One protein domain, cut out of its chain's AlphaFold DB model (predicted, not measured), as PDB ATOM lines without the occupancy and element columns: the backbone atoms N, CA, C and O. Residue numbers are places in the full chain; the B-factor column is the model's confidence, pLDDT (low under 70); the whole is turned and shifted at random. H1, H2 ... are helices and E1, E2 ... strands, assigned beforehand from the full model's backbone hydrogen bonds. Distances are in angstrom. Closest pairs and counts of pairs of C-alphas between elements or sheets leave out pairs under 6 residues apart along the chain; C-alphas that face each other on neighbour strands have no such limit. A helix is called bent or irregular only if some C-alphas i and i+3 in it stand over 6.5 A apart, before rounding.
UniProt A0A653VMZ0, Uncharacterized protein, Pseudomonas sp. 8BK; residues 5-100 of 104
ATOM      1  N   GLU A   5      18.197  -5.437   0.043       92.62
ATOM      2  CA  GLU A   5      16.947  -5.598   0.804       92.62
ATOM      3  C   GLU A   5      17.164  -5.318   2.302       92.62
ATOM      4  O   GLU A   5      16.423  -4.557   2.917       92.62
ATOM      5  N   ILE A   6      18.246  -5.850   2.879       94.31
ATOM      6  CA  ILE A   6      18.603  -5.610   4.284       94.31
ATOM      7  C   ILE A   6      18.958  -4.137   4.521       94.31
ATOM      8  O   ILE A   6      18.653  -3.590   5.577       94.31
ATOM      9  N   GLU A   7      19.620  -3.477   3.573       94.44
ATOM     10  CA  GLU A   7      19.944  -2.050   3.671       94.44
ATOM     11  C   GLU A   7      18.687  -1.168   3.706       94.44
ATOM     12  O   GLU A   7      18.644  -0.186   4.457       94.44
ATOM     13  N   GLU A   8      17.652  -1.524   2.943       95.19
ATOM     14  CA  GLU A   8      16.343  -0.868   3.004       95.19
ATOM     15  C   GLU A   8      15.680  -1.090   4.372       95.19
ATOM     16  O   GLU A   8      15.268  -0.126   5.024       95.19
ATOM     17  N   GLU A   9      15.660  -2.328   4.869       96.62
ATOM     18  CA  GLU A   9      15.108  -2.644   6.191       96.62
ATOM     19  C   GLU A   9      15.860  -1.946   7.335       96.62
ATOM     20  O   GLU A   9      15.231  -1.426   8.256       96.62
ATOM     21  N   LEU A  10      17.193  -1.870   7.271       96.88
ATOM     22  CA  LEU A  10      18.013  -1.120   8.229       96.88
ATOM     23  C   LEU A  10      17.687   0.376   8.198       96.88
ATOM     24  O   LEU A  10      17.657   1.029   9.242       96.88
ATOM     25  N   SER A  11      17.436   0.927   7.010       96.31
ATOM     26  CA  SER A  11      17.063   2.337   6.849       96.31
ATOM     27  C   SER A  11      15.694   2.620   7.471       96.31
ATOM     28  O   SER A  11      15.550   3.601   8.206       96.31
ATOM     29  N   ASN A  12      14.727   1.725   7.256       96.31
ATOM     30  CA  ASN A  12      13.410   1.784   7.890       96.31
ATOM     31  C   ASN A  12      13.517   1.640   9.413       96.31
ATOM     32  O   ASN A  12      12.961   2.452  10.147       96.31
ATOM     33  N   TYR A  13      14.317   0.687   9.894       96.94
ATOM     34  CA  TYR A  13      14.556   0.497  11.321       96.94
ATOM     35  C   TYR A  13      15.145   1.749  11.981       96.94
ATOM     36  O   TYR A  13      14.645   2.198  13.011       96.94
ATOM     37  N   VAL A  14      16.170   2.360  11.379       96.75
ATOM     38  CA  VAL A  14      16.727   3.621  11.887       96.75
ATOM     39  C   VAL A  14      15.668   4.715  11.920       96.75
ATOM     40  O   VAL A  14      15.625   5.475  12.883       96.75
ATOM     41  N   HIS A  15      14.803   4.807  10.912       94.44
ATOM     42  CA  HIS A  15      13.718   5.783  10.919       94.44
ATOM     43  C   HIS A  15      12.745   5.547  12.086       94.44
ATOM     44  O   HIS A  15      12.411   6.485  12.818       94.44
ATOM     45  N   ASP A  16      12.380   4.291  12.335       95.12
ATOM     46  CA  ASP A  16      11.503   3.883  13.433       95.12
ATOM     47  C   ASP A  16      12.076   4.235  14.810       95.12
ATOM     48  O   ASP A  16      11.321   4.645  15.700       95.12
ATOM     49  N   LEU A  17      13.405   4.191  14.985       96.31
ATOM     50  CA  LEU A  17      14.061   4.672  16.211       96.31
ATOM     51  C   LEU A  17      13.701   6.129  16.528       96.31
ATOM     52  O   LEU A  17      13.662   6.501  17.702       96.31
ATOM     53  N   PHE A  18      13.418   6.958  15.518       94.69
ATOM     54  CA  PHE A  18      13.083   8.382  15.656       94.69
ATOM     55  C   PHE A  18      11.591   8.708  15.593       94.69
ATOM     56  O   PHE A  18      11.210   9.810  15.989       94.69
ATOM     57  N   LEU A  19      10.744   7.744  15.233       92.62
ATOM     58  CA  LEU A  19       9.287   7.897  15.257       92.62
ATOM     59  C   LEU A  19       8.639   7.235  16.475       92.62
ATOM     60  O   LEU A  19       7.763   7.817  17.121       92.62
ATOM     61  N   ASN A  20       9.091   6.037  16.844       93.62
ATOM     62  CA  ASN A  20       8.416   5.231  17.854       93.62
ATOM     63  C   ASN A  20       8.694   5.752  19.266       93.62
ATOM     64  O   ASN A  20       9.803   6.180  19.600       93.62
ATOM     65  N   ARG A  21       7.662   5.743  20.119       92.25
ATOM     66  CA  ARG A  21       7.737   6.305  21.481       92.25
ATOM     67  C   ARG A  21       8.614   5.481  22.418       92.25
ATOM     68  O   ARG A  21       9.184   6.051  23.345       92.25
ATOM     69  N   GLU A  22       8.763   4.190  22.156       94.38
ATOM     70  CA  GLU A  22       9.546   3.257  22.976       94.38
ATOM     71  C   GLU A  22      11.039   3.618  23.017       94.38
ATOM     72  O   GLU A  22      11.716   3.365  24.008       94.38
ATOM     73  N   TYR A  23      11.536   4.322  21.996       95.44
ATOM     74  CA  TYR A  23      12.924   4.780  21.911       95.44
ATOM     75  C   TYR A  23      13.151   6.181  22.499       95.44
ATOM     76  O   TYR A  23      14.262   6.705  22.448       95.44
ATOM     77  N   THR A  24      12.122   6.821  23.068       94.19
ATOM     78  CA  THR A  24      12.202   8.226  23.511       94.19
ATOM     79  C   THR A  24      13.283   8.456  24.563       94.19
ATOM     80  O   THR A  24      13.996   9.454  24.481       94.19
ATOM     81  N   ASN A  25      13.433   7.542  25.525       94.06
ATOM     82  CA  ASN A  25      14.435   7.680  26.583       94.06
ATOM     83  C   ASN A  25      15.850   7.655  26.005       94.06
ATOM     84  O   ASN A  25      16.635   8.561  26.271       94.06
ATOM     85  N   TRP A  26      16.128   6.682  25.134       95.94
ATOM     86  CA  TRP A  26      17.390   6.605  24.407       95.94
ATOM     87  C   TRP A  26      17.642   7.876  23.585       95.94
ATOM     88  O   TRP A  26      18.695   8.491  23.712       95.94
ATOM     89  N   ARG A  27      16.649   8.353  22.819       94.94
ATOM     90  CA  ARG A  27      16.768   9.576  22.001       94.94
ATOM     91  C   ARG A  27      17.099  10.829  22.802       94.94
ATOM     92  O   ARG A  27      17.816  11.699  22.300       94.94
ATOM     93  N   LYS A  28      16.520  10.969  23.994       93.25
ATOM     94  CA  LYS A  28      16.766  12.116  24.883       93.25
ATOM     95  C   LYS A  28      18.168  12.068  25.467       93.25
ATOM     96  O   LYS A  28      18.808  13.110  25.594       93.25
ATOM     97  N   ASP A  29      18.657  10.862  25.727       93.56
ATOM     98  CA  ASP A  29      19.958  10.630  26.337       93.56
ATOM     99  C   ASP A  29      21.074  10.297  25.332       93.56
ATOM    100  O   ASP A  29      22.174   9.956  25.735       93.56
ATOM    101  N   ILE A  30      20.876  10.487  24.018       93.44
ATOM    102  CA  ILE A  30      21.944  10.300  23.004       93.44
ATOM    103  C   ILE A  30      23.240  11.042  23.387       93.44
ATOM    104  O   ILE A  30      24.339  10.574  23.098       93.44
ATOM    105  N   LYS A  31      23.118  12.189  24.066       91.75
ATOM    106  CA  LYS A  31      24.246  13.012  24.530       91.75
ATOM    107  C   LYS A  31      25.057  12.398  25.681       91.75
ATOM    108  O   LYS A  31      26.102  12.959  26.004       91.75
ATOM    109  N   SER A  32      24.595  11.320  26.319       89.50
ATOM    110  CA  SER A  32      25.375  10.591  27.329       89.50
ATOM    111  C   SER A  32      26.462   9.720  26.699       89.50
ATOM    112  O   SER A  32      27.469   9.417  27.345       89.50
ATOM    113  N   ALA A  33      26.316   9.371  25.416       91.81
ATOM    114  CA  ALA A  33      27.381   8.758  24.640       91.81
ATOM    115  C   ALA A  33      28.542   9.748  24.413       91.81
ATOM    116  O   ALA A  33      28.398  10.965  24.501       91.81
ATOM    117  N   SER A  34      29.732   9.238  24.094       93.19
ATOM    118  CA  SER A  34      30.864  10.110  23.753       93.19
ATOM    119  C   SER A  34      30.726  10.659  22.330       93.19
ATOM    120  O   SER A  34      30.777   9.880  21.376       93.19
ATOM    121  N   GLU A  35      30.611  11.983  22.197       96.19
ATOM    122  CA  GLU A  35      30.565  12.695  20.910       96.19
ATOM    123  C   GLU A  35      31.725  12.287  19.982       96.19
ATOM    124  O   GLU A  35      32.875  12.166  20.414       96.19
ATOM    125  N   GLY A  36      31.419  12.066  18.701       95.19
ATOM    126  CA  GLY A  36      32.395  11.708  17.666       95.19
ATOM    127  C   GLY A  36      32.991  10.301  17.786       95.19
ATOM    128  O   GLY A  36      33.839   9.932  16.973       95.19
ATOM    129  N   LYS A  37      32.567   9.500  18.770       97.12
ATOM    130  CA  LYS A  37      32.951   8.089  18.897       97.12
ATOM    131  C   LYS A  37      31.813   7.180  18.441       97.12
ATOM    132  O   LYS A  37      30.645   7.522  18.589       97.12
ATOM    133  N   TRP A  38      32.180   6.022  17.902       97.19
ATOM    134  CA  TRP A  38      31.239   4.971  17.528       97.19
ATOM    135  C   TRP A  38      30.880   4.104  18.737       97.19
ATOM    136  O   TRP A  38      31.765   3.701  19.492       97.19
ATOM    137  N   HIS A  39      29.595   3.791  18.883       97.62
ATOM    138  CA  HIS A  39      29.028   2.998  19.975       97.62
ATOM    139  C   HIS A  39      28.134   1.893  19.414       97.62
ATOM    140  O   HIS A  39      27.499   2.088  18.380       97.62
ATOM    141  N   SER A  40      28.046   0.750  20.100       97.38
ATOM    142  CA  SER A  40      27.079  -0.299  19.743       97.38
ATOM    143  C   SER A  40      25.653   0.206  19.946       97.38
ATOM    144  O   SER A  40      25.301   0.649  21.045       97.38
ATOM    145  N   LEU A  41      24.824   0.116  18.902       97.50
ATOM    146  CA  LEU A  41      23.425   0.521  18.986       97.50
ATOM    147  C   LEU A  41      22.646  -0.396  19.931       97.50
ATOM    148  O   LEU A  41      21.966   0.094  20.826       97.50
ATOM    149  N   VAL A  42      22.796  -1.716  19.783       97.19
ATOM    150  CA  VAL A  42      22.082  -2.711  20.600       97.19
ATOM    151  C   VAL A  42      22.389  -2.524  22.085       97.19
ATOM    152  O   VAL A  42      21.471  -2.452  22.899       97.19
ATOM    153  N   SER A  43      23.669  -2.382  22.447       96.38
ATOM    154  CA  SER A  43      24.049  -2.145  23.843       96.38
ATOM    155  C   SER A  43      23.494  -0.821  24.365       96.38
ATOM    156  O   SER A  43      22.995  -0.767  25.486       96.38
ATOM    157  N   SER A  44      23.540   0.238  23.552       96.69
ATOM    158  CA  SER A  44      23.011   1.546  23.938       96.69
ATOM    159  C   SER A  44      21.497   1.510  24.153       96.69
ATOM    160  O   SER A  44      21.027   2.027  25.161       96.69
ATOM    161  N   LEU A  45      20.733   0.843  23.287       96.94
ATOM    162  CA  LEU A  45      19.289   0.658  23.455       96.94
ATOM    163  C   LEU A  45      18.960  -0.156  24.714       96.94
ATOM    164  O   LEU A  45      18.121   0.265  25.512       96.94
ATOM    165  N   ALA A  46      19.673  -1.262  24.942       95.94
ATOM    166  CA  ALA A  46      19.487  -2.109  26.119       95.94
ATOM    167  C   ALA A  46      19.737  -1.351  27.435       95.94
ATOM    168  O   ALA A  46      18.972  -1.502  28.387       95.94
ATOM    169  N   MET A  47      20.755  -0.484  27.484       95.75
ATOM    170  CA  MET A  47      21.030   0.370  28.651       95.75
ATOM    171  C   MET A  47      19.880   1.332  28.986       95.75
ATOM    172  O   MET A  47      19.760   1.757  30.131       95.75
ATOM    173  N   HIS A  48      19.037   1.660  28.006       95.56
ATOM    174  CA  HIS A  48      17.882   2.545  28.166       95.56
ATOM    175  C   HIS A  48      16.556   1.783  28.268       95.56
ATOM    176  O   HIS A  48      15.493   2.402  28.179       95.56
ATOM    177  N   SER A  49      16.609   0.456  28.434       94.94
ATOM    178  CA  SER A  49      15.438  -0.431  28.427       94.94
ATOM    179  C   SER A  49      14.562  -0.261  27.178       94.94
ATOM    180  O   SER A  49      13.345  -0.430  27.247       94.94
ATOM    181  N   ALA A  50      15.167   0.115  26.047       96.06
ATOM    182  CA  ALA A  50      14.478   0.224  24.770       96.06
ATOM    183  C   ALA A  50      14.418  -1.150  24.071       96.06
ATOM    184  O   ALA A  50      15.306  -1.979  24.298       96.06
ATOM    185  N   PRO A  51      13.411  -1.403  23.212       95.56
ATOM    186  CA  PRO A  51      13.312  -2.657  22.472       95.56
ATOM    187  C   PRO A  51      14.559  -2.926  21.620       95.56
ATOM    188  O   PRO A  51      15.044  -2.045  20.911       95.56
ATOM    189  N   ILE A  52      15.071  -4.156  21.677       96.81
ATOM    190  CA  ILE A  52      16.230  -4.599  20.880       96.81
ATOM    191  C   ILE A  52      15.898  -5.749  19.931       96.81
ATOM    192  O   ILE A  52      16.715  -6.076  19.076       96.81
ATOM    193  N   ASP A  53      14.709  -6.345  20.039       95.94
ATOM    194  CA  ASP A  53      14.342  -7.553  19.291       95.94
ATOM    195  C   ASP A  53      14.434  -7.347  17.774       95.94
ATOM    196  O   ASP A  53      14.974  -8.193  17.065       95.94
ATOM    197  N   GLN A  54      14.005  -6.179  17.281       94.38
ATOM    198  CA  GLN A  54      14.116  -5.819  15.864       94.38
ATOM    199  C   GLN A  54      15.574  -5.630  15.414       94.38
ATOM    200  O   GLN A  54      15.926  -5.979  14.293       94.38
ATOM    201  N   ALA A  55      16.460  -5.124  16.277       94.88
ATOM    202  CA  ALA A  55      17.883  -5.066  15.945       94.88
ATOM    203  C   ALA A  55      18.477  -6.477  15.840       94.88
ATOM    204  O   ALA A  55      19.288  -6.751  14.958       94.88
ATOM    205  N   LEU A  56      18.072  -7.375  16.743       96.19
ATOM    206  CA  LEU A  56      18.546  -8.756  16.783       96.19
ATOM    207  C   LEU A  56      18.004  -9.598  15.617       96.19
ATOM    208  O   LEU A  56      18.694 -10.518  15.176       96.19
ATOM    209  N   SER A  57      16.828  -9.274  15.065       96.50
ATOM    210  CA  SER A  57      16.251 -10.010  13.930       96.50
ATOM    211  C   SER A  57      17.051  -9.882  12.631       96.50
ATOM    212  O   SER A  57      16.934 -10.752  11.775       96.50
ATOM    213  N   PHE A  58      17.926  -8.876  12.503       94.75
ATOM    214  CA  PHE A  58      18.882  -8.770  11.388       94.75
ATOM    215  C   PHE A  58      20.002  -9.828  11.428       94.75
ATOM    216  O   PHE A  58      20.836  -9.894  10.523       94.75
ATOM    217  N   GLY A  59      20.051 -10.652  12.477       95.31
ATOM    218  CA  GLY A  59      21.067 -11.677  12.672       95.31
ATOM    219  C   GLY A  59      22.320 -11.154  13.376       95.31
ATOM    220  O   GLY A  59      22.611  -9.954  13.416       95.31
ATOM    221  N   GLU A  60      23.080 -12.077  13.965       94.44
ATOM    222  CA  GLU A  60      24.238 -11.763  14.811       94.44
ATOM    223  C   GLU A  60      25.329 -10.987  14.055       94.44
ATOM    224  O   GLU A  60      25.917 -10.052  14.599       94.44
ATOM    225  N   GLU A  61      25.565 -11.309  12.777       93.62
ATOM    226  CA  GLU A  61      26.596 -10.648  11.964       93.62
ATOM    227  C   GLU A  61      26.348  -9.139  11.812       93.62
ATOM    228  O   GLU A  61      27.302  -8.358  11.797       93.62
ATOM    229  N   ILE A  62      25.081  -8.730  11.702       95.69
ATOM    230  CA  ILE A  62      24.682  -7.332  11.511       95.69
ATOM    231  C   ILE A  62      24.500  -6.649  12.858       95.69
ATOM    232  O   ILE A  62      25.114  -5.615  13.108       95.69
ATOM    233  N   SER A  63      23.696  -7.239  13.742       95.94
ATOM    234  CA  SER A  63      23.349  -6.654  15.042       95.94
ATOM    235  C   SER A  63      24.573  -6.368  15.920       95.94
ATOM    236  O   SER A  63      24.645  -5.304  16.534       95.94
ATOM    237  N   SER A  64      25.586  -7.245  15.920       96.25
ATOM    238  CA  SER A  64      26.841  -7.033  16.665       96.25
ATOM    239  C   SER A  64      27.712  -5.904  16.100       96.25
ATOM    240  O   SER A  64      28.543  -5.341  16.817       96.25
ATOM    241  N   LYS A  65      27.520  -5.552  14.825       97.44
ATOM    242  CA  LYS A  65      28.290  -4.536  14.092       97.44
ATOM    243  C   LYS A  65      27.504  -3.256  13.835       97.44
ATOM    244  O   LYS A  65      28.082  -2.310  13.296       97.44
ATOM    245  N   LEU A  66      26.221  -3.219  14.194       97.69
ATOM    246  CA  LEU A  66      25.364  -2.052  14.054       97.69
ATOM    247  C   LEU A  66      25.758  -1.017  15.107       97.69
ATOM    248  O   LEU A  66      25.565  -1.197  16.315       97.69
ATOM    249  N   ILE A  67      26.359   0.062  14.628       98.06
ATOM    250  CA  ILE A  67      26.965   1.102  15.447       98.06
ATOM    251  C   ILE A  67      26.399   2.464  15.074       98.06
ATOM    252  O   ILE A  67      25.972   2.696  13.941       98.06
ATOM    253  N   PHE A  68      26.430   3.382  16.031       98.12
ATOM    254  CA  PHE A  68      26.065   4.772  15.809       98.12
ATOM    255  C   PHE A  68      27.104   5.720  16.399       98.12
ATOM    256  O   PHE A  68      27.849   5.369  17.315       98.12
ATOM    257  N   ASN A  69      27.157   6.932  15.867       97.56
ATOM    258  CA  ASN A  69      27.831   8.061  16.488       97.56
ATOM    259  C   ASN A  69      26.881   9.257  16.506       97.56
ATOM    260  O   ASN A  69      25.852   9.267  15.824       97.56
ATOM    261  N   TYR A  70      27.248  10.288  17.257       97.31
ATOM    262  CA  TYR A  70      26.654  11.599  17.061       97.31
ATOM    263  C   TYR A  70      27.717  12.691  17.094       97.31
ATOM    264  O   TYR A  70      28.748  12.569  17.764       97.31
ATOM    265  N   THR A  71      27.422  13.788  16.407       97.19
ATOM    266  CA  THR A  71      28.171  15.046  16.476       97.19
ATOM    267  C   THR A  71      27.205  16.218  16.522       97.19
ATOM    268  O   THR A  71      26.110  16.156  15.956       97.19
ATOM    269  N   LYS A  72      27.594  17.317  17.162       96.62
ATOM    270  CA  LYS A  72      26.823  18.564  17.098       96.62
ATOM    271  C   LYS A  72      26.782  19.110  15.669       96.62
ATOM    272  O   LYS A  72      27.791  19.085  14.965       96.62
ATOM    273  N   ALA A  73      25.625  19.627  15.253       94.88
ATOM    274  CA  ALA A  73      25.511  20.374  14.005       94.88
ATOM    275  C   ALA A  73      26.447  21.603  14.013       94.88
ATOM    276  O   ALA A  73      26.717  22.157  15.084       94.88
ATOM    277  N   PRO A  74      26.898  22.098  12.845       92.81
ATOM    278  CA  PRO A  74      27.711  23.315  12.774       92.81
ATOM    279  C   PRO A  74      27.063  24.529  13.464       92.81
ATOM    280  O   PRO A  74      27.752  25.360  14.054       92.81
ATOM    281  N   ASP A  75      25.733  24.606  13.441       93.69
ATOM    282  CA  ASP A  75      24.924  25.667  14.040       93.69
ATOM    283  C   ASP A  75      24.317  25.280  15.405       93.69
ATOM    284  O   ASP A  75      23.384  25.936  15.873       93.69
ATOM    285  N   TYR A  76      24.853  24.253  16.082       92.94
ATOM    286  CA  TYR A  76      24.273  23.662  17.300       92.94
ATOM    287  C   TYR A  76      23.902  24.676  18.385       92.94
ATOM    288  O   TYR A  76      22.891  24.514  19.060       92.94
ATOM    289  N   LYS A  77      24.686  25.753  18.540       90.75
ATOM    290  CA  LYS A  77      24.385  26.821  19.507       90.75
ATOM    291  C   LYS A  77      22.978  27.406  19.310       90.75
ATOM    292  O   LYS A  77      22.333  27.734  20.300       90.75
ATOM    293  N   ALA A  78      22.512  27.508  18.066       92.00
ATOM    294  CA  ALA A  78      21.189  28.015  17.713       92.00
ATOM    295  C   ALA A  78      20.159  26.890  17.521       92.00
ATOM    296  O   ALA A  78      19.042  26.985  18.030       92.00
ATOM    297  N   SER A  79      20.525  25.825  16.802       91.50
ATOM    298  CA  SER A  79      19.589  24.771  16.390       91.50
ATOM    299  C   SER A  79      19.354  23.704  17.457       91.50
ATOM    300  O   SER A  79      18.302  23.063  17.462       91.50
ATOM    301  N   GLN A  80      20.324  23.500  18.356       92.50
ATOM    302  CA  GLN A  80      20.386  22.363  19.280       92.50
ATOM    303  C   GLN A  80      20.274  21.002  18.559       92.50
ATOM    304  O   GLN A  80      19.855  20.008  19.158       92.50
ATOM    305  N   MET A  81      20.634  20.945  17.270       95.44
ATOM    306  CA  MET A  81      20.551  19.736  16.450       95.44
ATOM    307  C   MET A  81      21.812  18.880  16.534       95.44
ATOM    308  O   MET A  81      22.943  19.357  16.432       95.44
ATOM    309  N   LEU A  82      21.608  17.578  16.655       96.12
ATOM    310  CA  LEU A  82      22.643  16.567  16.538       96.12
ATOM    311  C   LEU A  82      22.542  15.910  15.164       96.12
ATOM    312  O   LEU A  82      21.446  15.598  14.700       96.12
ATOM    313  N   MET A  83      23.692  15.675  14.543       97.06
ATOM    314  CA  MET A  83      23.824  14.746  13.429       97.06
ATOM    315  C   MET A  83      24.111  13.370  14.020       97.06
ATOM    316  O   MET A  83      25.186  13.165  14.587       97.06
ATOM    317  N   VAL A  84      23.156  12.452  13.927       97.50
ATOM    318  CA  VAL A  84      23.309  11.065  14.377       97.50
ATOM    319  C   VAL A  84      23.573  10.201  13.155       97.50
ATOM    320  O   VAL A  84      22.808  10.242  12.193       97.50
ATOM    321  N   GLN A  85      24.667   9.451  13.173       97.81
ATOM    322  CA  GLN A  85      25.085   8.605  12.059       97.81
ATOM    323  C   GLN A  85      24.997   7.145  12.474       97.81
ATOM    324  O   GLN A  85      25.405   6.799  13.581       97.81
ATOM    325  N   PHE A  86      24.538   6.293  11.569       98.12
ATOM    326  CA  PHE A  86      24.440   4.850  11.744       98.12
ATOM    327  C   PHE A  86      25.216   4.154  10.638       98.12
ATOM    328  O   PHE A  86      25.234   4.623   9.500       98.12
ATOM    329  N   THR A  87      25.844   3.032  10.966       97.69
ATOM    330  CA  THR A  87      26.484   2.156   9.983       97.69
ATOM    331  C   THR A  87      26.587   0.730  10.524       97.69
ATOM    332  O   THR A  87      26.427   0.492  11.724       97.69
ATOM    333  N   VAL A  88      26.870  -0.225   9.641       97.56
ATOM    334  CA  VAL A  88      27.277  -1.581  10.013       97.56
ATOM    335  C   VAL A  88      28.778  -1.678   9.764       97.56
ATOM    336  O   VAL A  88      29.239  -1.496   8.639       97.56
ATOM    337  N   SER A  89      29.561  -1.955  10.806       95.25
ATOM    338  CA  SER A  89      31.022  -2.018  10.687       95.25
ATOM    339  C   SER A  89      31.462  -2.981   9.573       95.25
ATOM    340  O   SER A  89      31.073  -4.151   9.547       95.25
ATOM    341  N   GLY A  90      32.283  -2.481   8.646       92.12
ATOM    342  CA  GLY A  90      32.762  -3.243   7.492       92.12
ATOM    343  C   GLY A  90      31.780  -3.333   6.318       92.12
ATOM    344  O   GLY A  90      32.046  -4.110   5.404       92.12
ATOM    345  N   SER A  91      30.680  -2.573   6.317       93.31
ATOM    346  CA  SER A  91      29.784  -2.416   5.162       93.31
ATOM    347  C   SER A  91      29.865  -1.010   4.546       93.31
ATOM    348  O   SER A  91      30.551  -0.130   5.066       93.31
ATOM    349  N   MET A  92      29.172  -0.807   3.418       92.94
ATOM    350  CA  MET A  92      28.986   0.514   2.795       92.94
ATOM    351  C   MET A  92      27.693   1.215   3.238       92.94
ATOM    352  O   MET A  92      27.499   2.399   2.945       92.94
ATOM    353  N   TRP A  93      26.821   0.506   3.955       95.69
ATOM    354  CA  TRP A  93      25.566   1.064   4.427       95.69
ATOM    355  C   TRP A  93      25.816   2.136   5.485       95.69
ATOM    356  O   TRP A  93      26.567   1.940   6.449       95.69
ATOM    357  N   HIS A  94      25.155   3.271   5.310       96.00
ATOM    358  CA  HIS A  94      25.181   4.380   6.243       96.00
ATOM    359  C   HIS A  94      23.837   5.108   6.218       96.00
ATOM    360  O   HIS A  94      23.200   5.224   5.173       96.00
ATOM    361  N   SER A  95      23.425   5.627   7.369       97.31
ATOM    362  CA  SER A  95      22.224   6.452   7.501       97.31
ATOM    363  C   SER A  95      22.501   7.632   8.423       97.31
ATOM    364  O   SER A  95      23.258   7.510   9.388       97.31
ATOM    365  N   ILE A  96      21.920   8.790   8.112       96.81
ATOM    366  CA  ILE A  96      22.105  10.029   8.871       96.81
ATOM    367  C   ILE A  96      20.737  10.576   9.258       96.81
ATOM    368  O   ILE A  96      19.868  10.759   8.408       96.81
ATOM    369  N   VAL A  97      20.578  10.897  10.540       96.25
ATOM    370  CA  VAL A  97      19.370  11.513  11.088       96.25
ATOM    371  C   VAL A  97      19.737  12.801  11.815       96.25
ATOM    372  O   VAL A  97      20.619  12.822  12.674       96.25
ATOM    373  N   TRP A  98      19.033  13.883  11.489       95.00
ATOM    374  CA  TRP A  98      19.087  15.127  12.249       95.00
ATOM    375  C   TRP A  98      18.070  15.067  13.383       95.00
ATOM    376  O   TRP A  98      16.872  14.943  13.140       95.00
ATOM    377  N   HIS A  99      18.539  15.159  14.624       94.44
ATOM    378  CA  HIS A  99      17.691  15.008  15.805       94.44
ATOM    379  C   HIS A  99      17.942  16.119  16.818       94.44
ATOM    380  O   HIS A  99      19.085  16.481  17.089       94.44
ATOM    381  N   CYS A 100      16.874  16.646  17.411       93.31
ATOM    382  CA  CYS A 100      16.949  17.608  18.507       93.31
ATOM    383  C   CYS A 100      16.395  16.954  19.785       93.31
ATOM    384  O   CYS A 100      15.174  16.890  19.945       93.31
TER     385      CYS A 100
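AT A GLANCE: This is residues 5 to 100 of the 104 residues of an uncharacterized protein of Pseudomonas sp. 8BK (UniProt A0A653VMZ0). A strongly twisted sheet of three antiparallel strands has two helices on one face: the long H1 runs along the strands, over E2 and E3, while the shorter H3 lies beside the strands on the same face, next to E1. Short helices H2, H4 and H5 fill in around H1 and H3, and the loop with H6 joins E1 to E2 at the far end of the longest axis from H5. The printed part has 96 residues, with six named helices and three named strands in the order H1, H2, H3, H4, H5, E1, H6, E2, E3; the sheet's order is E1, E2, E3 and the class is mixed, helices and strands. It is compact, with a radius of gyration of the C-alphas of 12.8 A and spans of 40 by 28 by 21 A.

HOW THE PARTS SIT: The sheet is built of E1, residues 66 to 72, E2, residues 82 to 88, and E3, residues 94 to 99, with E1 and E3 as edge strands. E1 and E2 are antiparallel at 160 degrees, with N 69 and O 85 at 2.9 A and N 83 and O 71 at 2.8 A, both within hydrogen-bond range. E2 and E3 form a hairpin, antiparallel at 158 degrees, with N 86 and O 95 at 2.8 A and N 97 and O 84 at 2.9 A within that range. Outside the named strands, residues 39 to 40 pair antiparallel with residues 67 to 68 of E1. H1, residues 5 to 19, is on the sheet at a height over the sheet of 9.6 A, in two layers, helix on sheet. It lies over E2 and only just over E3, on which 3 of its C-alphas fall. It runs along the strands, but only just, at 28 degrees to E2 on the local plane. The closest C-alphas of H1 and E3 are those of Ser 11 and Ser 95, 6.6 A apart. H3, residues 41 to 47, is on the sheet on the same face as H1, at a height of 5.7 A and over none of the strands. Its closest C-alpha pair with E1 is that of Leu 41 and Ile 67, 5.0 A apart. H1 and H3 are apart. H2, residues 21 to 28, is not on the sheet. H2 and H3 only just touch, with 3 pairs of C-alphas within 8 A, the closest those of Trp 26 and Leu 45 at 6.3 A, and stand about perpendicular at 88 degrees. H1 and H2 only just touch, with 3 such pairs, only at the corner by their link; the closest C-alphas are those of Leu 17 and Tyr 23, 5.8 A apart. H4, residues 53 to 57, is close to H1 but not clearly touching, with the C-alphas of Tyr 13 and Gln 54 7.8 A apart. H5, residues 60 to 63, only grazes the sheet. H4 and H5 only just touch, with 3 pairs, only at the corner; their closest C-alphas, Leu 56 and Ser 63, are 5.5 A apart. H6, residues 76 to 79, touches no helix. Every O i to N i+4 pair is within hydrogen-bond range in H3 and H4, against 10 of 11 in H1 and 2 of 4 in H2; H5 and H6 are too short for such a pair.

IN THESE COORDINATES: E1 is 20.9 A long from first to last C-alpha, E2 19.8 A and E3 16.1 A, ending at C-alpha 99 at (17.691, 15.008, 15.805). H1 is 21.2 A long and begins at C-alpha 5 at (16.947, -5.598, 0.804). H2 is 11.3 A long and irregular, with C-alphas 22 and 25 7.5 A apart. H3 is 10.0 A long and begins at (23.425, 0.521, 18.986).

THE WHOLE: The two C-alphas farthest apart, those of Gly 59 and Ala 78, are 40.0 A apart. The printed part has no cut. The link from H2 to H3, 12 residues, is long; the other links are tight. The mean pLDDT of the printed part is 95.3, and no printed residue is under 70.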